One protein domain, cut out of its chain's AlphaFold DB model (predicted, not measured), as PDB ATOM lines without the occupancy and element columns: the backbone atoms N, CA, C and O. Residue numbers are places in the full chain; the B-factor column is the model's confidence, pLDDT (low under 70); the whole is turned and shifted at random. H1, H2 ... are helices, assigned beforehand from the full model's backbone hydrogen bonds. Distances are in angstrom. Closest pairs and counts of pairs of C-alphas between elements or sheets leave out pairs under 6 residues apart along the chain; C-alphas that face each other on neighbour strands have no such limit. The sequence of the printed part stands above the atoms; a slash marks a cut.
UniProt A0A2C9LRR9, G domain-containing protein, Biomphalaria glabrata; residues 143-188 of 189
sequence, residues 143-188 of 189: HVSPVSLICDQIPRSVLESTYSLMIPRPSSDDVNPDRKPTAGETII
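This is residues 143 to 188 of the 189 residues of the protein "G domain-containing protein" of Biomphalaria glabrata (UniProt A0A2C9LRR9). Three short helices gather at one end of the domain, and a long loop, residues 164 to 182, swings away from them and folds back, its tip of residues 171 to 176 sticking out free. H1 and H3 pack on each other, while H2 makes a corner with H1 through a tight link and is set off from H3. The printed part has 46 residues, with H1, H2 and H3 in that order along the chain and no named strand; its class is all helix, with 23 residues in the helices. It is compact, with a radius of gyration of the C-alphas of 10.3 A, and spans 26 by 22 by 19 A.

Start at C-alpha 144, at (4.196, -26.015, 43.576): from there H1 runs through residues 144 to 153, 14.4 A from first to last C-alpha. H2 begins at C-alpha 156, at (11.859, -38.985, 50.395), and covers residues 156 to 163, 10.8 A long. Go on past residues 164 to 182 to reach H3, residues 183 to 187, 6.0 A long, which ends at C-alpha 187, at (10.556, -30.567, 40.360).

Look first at H1 and H3, which touch: their closest C-alphas, those of Ser 148 and Ala 183, are 4.8 A apart, and their centres are 9.2 A apart. H1 and H2 meet only through their link. H2 and H3 are apart. In H1, H2 and H3 every O i to N i+4 pair is within hydrogen-bond range.

The two C-alphas farthest apart are those of Thr 162 and Asp 173, at 28.4 A. The link from H1 to H2, 2 residues, is tight, and that from H2 to H3, 19 residues, is long. The printed part has no cut. Its mean pLDDT is 89.3, and no printed residue is under 70.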
ATOM      1  N   HIS A 143       1.727 -25.722  40.166       92.69
ATOM      2  CA  HIS A 143       2.231 -27.067  40.428       92.69
ATOM      3  C   HIS A 143       3.018 -27.162  41.740       92.69
ATOM      4  O   HIS A 143       3.228 -28.266  42.238       92.69
ATOM      5  N   VAL A 144       3.401 -26.032  42.344       94.50
ATOM      6  CA  VAL A 144       4.196 -26.015  43.576       94.50
ATOM      7  C   VAL A 144       3.346 -26.496  44.747       94.50
ATOM      8  O   VAL A 144       3.763 -27.401  45.469       94.50
ATOM      9  N   SER A 145       2.130 -25.961  44.906       94.12
ATOM     10  CA  SER A 145       1.259 -26.339  46.028       94.12
ATOM     11  C   SER A 145       0.880 -27.830  46.029       94.12
ATOM     12  O   SER A 145       1.039 -28.470  47.068       94.12
ATOM     13  N   PRO A 146       0.419 -28.443  44.914       94.81
ATOM     14  CA  PRO A 146       0.115 -29.872  44.894       94.81
ATOM     15  C   PRO A 146       1.336 -30.757  45.132       94.81
ATOM     16  O   PRO A 146       1.244 -31.731  45.873       94.81
ATOM     17  N   VAL A 147       2.487 -30.423  44.543       94.75
ATOM     18  CA  VAL A 147       3.700 -31.219  44.757       94.75
ATOM     19  C   VAL A 147       4.178 -31.098  46.199       94.75
ATOM     20  O   VAL A 147       4.547 -32.111  46.781       94.75
ATOM     21  N   SER A 148       4.081 -29.919  46.821       94.44
ATOM     22  CA  SER A 148       4.400 -29.757  48.245       94.44
ATOM     23  C   SER A 148       3.554 -30.685  49.116       94.44
ATOM     24  O   SER A 148       4.101 -31.389  49.956       94.44
ATOM     25  N   LEU A 149       2.242 -30.763  48.861       94.44
ATOM     26  CA  LEU A 149       1.354 -31.678  49.586       94.44
ATOM     27  C   LEU A 149       1.731 -33.153  49.371       94.44
ATOM     28  O   LEU A 149       1.614 -33.955  50.292       94.44
ATOM     29  N   ILE A 150       2.192 -33.528  48.175       94.75
ATOM     30  CA  ILE A 150       2.677 -34.888  47.898       94.75
ATOM     31  C   ILE A 150       3.970 -35.165  48.675       94.75
ATOM     32  O   ILE A 150       4.070 -36.196  49.336       94.75
ATOM     33  N   CYS A 151       4.938 -34.247  48.635       93.62
ATOM     34  CA  CYS A 151       6.195 -34.348  49.377       93.62
ATOM     35  C   CYS A 151       5.979 -34.385  50.897       93.62
ATOM     36  O   CYS A 151       6.742 -35.028  51.620       93.62
ATOM     37  N   ASP A 152       4.920 -33.738  51.383       93.00
ATOM     38  CA  ASP A 152       4.526 -33.805  52.784       93.00
ATOM     39  C   ASP A 152       4.004 -35.191  53.180       93.00
ATOM     40  O   ASP A 152       4.178 -35.604  54.326       93.00
ATOM     41  N   GLN A 153       3.396 -35.932  52.258       93.19
ATOM     42  CA  GLN A 153       2.773 -37.223  52.558       93.19
ATOM     43  C   GLN A 153       3.665 -38.420  52.223       93.19
ATOM     44  O   GLN A 153       3.578 -39.454  52.884       93.19
ATOM     45  N   ILE A 154       4.524 -38.299  51.208       93.00
ATOM     46  CA  ILE A 154       5.355 -39.398  50.713       93.00
ATOM     47  C   ILE A 154       6.795 -39.231  51.215       93.00
ATOM     48  O   ILE A 154       7.423 -38.206  50.942       93.00
ATOM     49  N   PRO A 155       7.367 -40.237  51.905       91.62
ATOM     50  CA  PRO A 155       8.757 -40.186  52.332       91.62
ATOM     51  C   PRO A 155       9.722 -40.014  51.155       91.62
ATOM     52  O   PRO A 155       9.567 -40.642  50.107       91.62
ATOM     53  N   ARG A 156      10.784 -39.230  51.373       91.25
ATOM     54  CA  ARG A 156      11.859 -38.985  50.395       91.25
ATOM     55  C   ARG A 156      12.382 -40.273  49.758       91.25
ATOM     56  O   ARG A 156      12.483 -40.343  48.540       91.25
ATOM     57  N   SER A 157      12.669 -41.288  50.570       91.88
ATOM     58  CA  SER A 157      13.212 -42.566  50.097       91.88
ATOM     59  C   SER A 157      12.302 -43.260  49.082       91.88
ATOM     60  O   SER A 157      12.806 -43.856  48.139       91.88
ATOM     61  N   VAL A 158      10.976 -43.146  49.237       93.75
ATOM     62  CA  VAL A 158       9.995 -43.725  48.306       93.75
ATOM     63  C   VAL A 158      10.009 -42.977  46.976       93.75
ATOM     64  O   VAL A 158       9.941 -43.608  45.923       93.75
ATOM     65  N   LEU A 159      10.125 -41.646  46.999       91.31
ATOM     66  CA  LEU A 159      10.241 -40.842  45.778       91.31
ATOM     67  C   LEU A 159      11.542 -41.161  45.029       91.31
ATOM     68  O   LEU A 159      11.509 -41.409  43.825       91.31
ATOM     69  N   GLU A 160      12.663 -41.219  45.750       92.81
ATOM     70  CA  GLU A 160      13.982 -41.560  45.207       92.81
ATOM     71  C   GLU A 160      13.982 -42.972  44.604       92.81
ATOM     72  O   GLU A 160      14.398 -43.147  43.461       92.81
ATOM     73  N   SER A 161      13.441 -43.973  45.310       94.19
ATOM     74  CA  SER A 161      13.427 -45.360  44.830       94.19
ATOM     75  C   SER A 161      12.467 -45.589  43.664       94.19
ATOM     76  O   SER A 161      12.786 -46.335  42.744       94.19
ATOM     77  N   THR A 162      11.280 -44.974  43.696       94.88
ATOM     78  CA  THR A 162      10.235 -45.208  42.685       94.88
ATOM     79  C   THR A 162      10.585 -44.542  41.362       94.88
ATOM     80  O   THR A 162      10.390 -45.128  40.301       94.88
ATOM     81  N   TYR A 163      11.115 -43.319  41.423       91.69
ATOM     82  CA  TYR A 163      11.376 -42.504  40.239       91.69
ATOM     83  C   TYR A 163      12.865 -42.391  39.897       91.69
ATOM     84  O   TYR A 163      13.214 -41.677  38.960       91.69
ATOM     85  N   SER A 164      13.739 -43.100  40.625       91.38
ATOM     86  CA  SER A 164      15.201 -43.019  40.470       91.38
ATOM     87  C   SER A 164      15.710 -41.573  40.527       91.38
ATOM     88  O   SER A 164      16.553 -41.157  39.732       91.38
ATOM     89  N   LEU A 165      15.145 -40.787  41.446       88.62
ATOM     90  CA  LEU A 165      15.487 -39.380  41.642       88.62
ATOM     91  C   LEU A 165      16.619 -39.237  42.656       88.62
ATOM     92  O   LEU A 165      16.707 -39.994  43.618       88.62
ATOM     93  N   MET A 166      17.439 -38.207  42.465       88.31
ATOM     94  CA  MET A 166      18.454 -37.773  43.423       88.31
ATOM     95  C   MET A 166      18.015 -36.433  44.005       88.31
ATOM     96  O   MET A 166      18.377 -35.379  43.488       88.31
ATOM     97  N   ILE A 167      17.187 -36.467  45.049       89.81
ATOM     98  CA  ILE A 167      16.658 -35.238  45.641       89.81
ATOM     99  C   ILE A 167      17.737 -34.640  46.562       89.81
ATOM    100  O   ILE A 167      18.225 -35.346  47.452       89.81
ATOM    101  N   PRO A 168      18.100 -33.349  46.421       88.44
ATOM    102  CA  PRO A 168      19.090 -32.706  47.280       88.44
ATOM    103  C   PRO A 168      18.759 -32.862  48.765       88.44
ATOM    104  O   PRO A 168      17.602 -32.722  49.183       88.44
ATOM    105  N   ARG A 169      19.769 -33.207  49.566       87.56
ATOM    106  CA  ARG A 169      19.635 -33.258  51.024       87.56
ATOM    107  C   ARG A 169      19.665 -31.831  51.591       87.56
ATOM    108  O   ARG A 169      20.308 -30.974  50.984       87.56
ATOM    109  N   PRO A 170      18.990 -31.585  52.728       86.56
ATOM    110  CA  PRO A 170      19.107 -30.323  53.456       86.56
ATOM    111  C   PRO A 170      20.577 -29.971  53.700       86.56
ATOM    112  O   PRO A 170      21.397 -30.871  53.911       86.56
ATOM    113  N   SER A 171      20.921 -28.685  53.626       82.94
ATOM    114  CA  SER A 171      22.297 -28.246  53.875       82.94
ATOM    115  C   SER A 171      22.664 -28.461  55.347       82.94
ATOM    116  O   SER A 171      21.795 -28.598  56.204       82.94
ATOM    117  N   SER A 172      23.959 -28.473  55.676       79.31
ATOM    118  CA  SER A 172      24.406 -28.558  57.077       79.31
ATOM    119  C   SER A 172      23.925 -27.387  57.939       79.31
ATOM    120  O   SER A 172      23.880 -27.512  59.160       79.31
ATOM    121  N   ASP A 173      23.574 -26.271  57.300       80.00
ATOM    122  CA  ASP A 173      23.111 -25.045  57.947       80.00
ATOM    123  C   ASP A 173      21.582 -25.031  58.142       80.00
ATOM    124  O   ASP A 173      21.049 -24.135  58.800       80.00
ATOM    125  N   ASP A 174      20.860 -26.013  57.583       81.56
ATOM    126  CA  ASP A 174      19.419 -26.150  57.779       81.56
ATOM    127  C   ASP A 174      19.108 -26.565  59.227       81.56
ATOM    128  O   ASP A 174      19.660 -27.518  59.775       81.56
ATOM    129  N   VAL A 175      18.128 -25.887  59.835       80.31
ATOM    130  CA  VAL A 175      17.698 -26.107  61.232       80.31
ATOM    131  C   VAL A 175      17.186 -27.534  61.472       80.31
ATOM    132  O   VAL A 175      17.224 -28.031  62.597       80.31
ATOM    133  N   ASN A 176      16.691 -28.197  60.425       83.69
ATOM    134  CA  ASN A 176      16.190 -29.563  60.491       83.69
ATOM    135  C   ASN A 176      16.832 -30.435  59.393       83.69
ATOM    136  O   ASN A 176      16.406 -30.343  58.236       83.69
ATOM    137  N   PRO A 177      17.790 -31.315  59.741       80.62
ATOM    138  CA  PRO A 177      18.465 -32.186  58.776       80.62
ATOM    139  C   PRO A 177      17.542 -33.262  58.177       80.62
ATOM    140  O   PRO A 177      17.806 -33.760  57.084       80.62
ATOM    141  N   ASP A 178      16.429 -33.574  58.849       83.81
ATOM    142  CA  ASP A 178      15.451 -34.585  58.435       83.81
ATOM    143  C   ASP A 178      14.192 -33.970  57.803       83.81
ATOM    144  O   ASP A 178      13.146 -34.621  57.692       83.81
ATOM    145  N   ARG A 179      14.251 -32.698  57.380       88.12
ATOM    146  CA  ARG A 179      13.098 -32.054  56.739       88.12
ATOM    147  C   ARG A 179      12.674 -32.791  55.465       88.12
ATOM    148  O   ARG A 179      13.484 -33.323  54.698       88.12
ATOM    149  N   LYS A 180      11.365 -32.758  55.214       89.62
ATOM    150  CA  LYS A 180      10.766 -33.294  53.990       89.62
ATOM    151  C   LYS A 180      11.297 -32.542  52.760       89.62
ATOM    152  O   LYS A 180      11.693 -31.376  52.878       89.62
ATOM    153  N   PRO A 181      11.364 -33.210  51.595       90.94
ATOM    154  CA  PRO A 181      11.772 -32.550  50.367       90.94
ATOM    155  C   PRO A 181      10.771 -31.451  50.016       90.94
ATOM    156  O   PRO A 181       9.571 -31.594  50.228       90.94
ATOM    157  N   THR A 182      11.264 -30.343  49.489       91.00
ATOM    158  CA  THR A 182      10.398 -29.272  48.997       91.00
ATOM    159  C   THR A 182       9.951 -29.561  47.566       91.00
ATOM    160  O   THR A 182      10.583 -30.320  46.825       91.00
ATOM    161  N   ALA A 183       8.869 -28.904  47.145       91.94
ATOM    162  CA  ALA A 183       8.402 -28.973  45.765       91.94
ATOM    163  C   ALA A 183       9.488 -28.526  44.767       91.94
ATOM    164  O   ALA A 183       9.695 -29.189  43.755       91.94
ATOM    165  N   GLY A 184      10.236 -27.461  45.081       89.69
ATOM    166  CA  GLY A 184      11.339 -26.983  44.242       89.69
ATOM    167  C   GLY A 184      12.436 -28.034  44.059       89.69
ATOM    168  O   GLY A 184      12.793 -28.353  42.933       89.69
ATOM    169  N   GLU A 185      12.903 -28.649  45.145       89.38
ATOM    170  CA  GLU A 185      13.928 -29.709  45.096       89.38
ATOM    171  C   GLU A 185      13.481 -30.959  44.330       89.38
ATOM    172  O   GLU A 185      14.318 -31.711  43.842       89.38
ATOM    173  N   THR A 186      12.171 -31.197  44.249       88.06
ATOM    174  CA  THR A 186      11.604 -32.387  43.599       88.06
ATOM    175  C   THR A 186      11.313 -32.152  42.113       88.06
ATOM    176  O   THR A 186      11.369 -33.088  41.320       88.06
ATOM    177  N   ILE A 187      10.984 -30.916  41.725       85.88
ATOM    178  CA  ILE A 187      10.556 -30.567  40.360       85.88
ATOM    179  C   ILE A 187      11.737 -30.142  39.475       85.88
ATOM    180  O   ILE A 187      11.659 -30.266  38.252       85.88
ATOM    181  N   ILE A 188      12.832 -29.655  40.061       71.12
ATOM    182  CA  ILE A 188      13.989 -29.164  39.306       71.12
ATOM    183  C   ILE A 188      14.834 -30.347  38.803       71.12
ATOM    184  O   ILE A 188      15.304 -31.166  39.592       71.12
TER     185      ILE A 188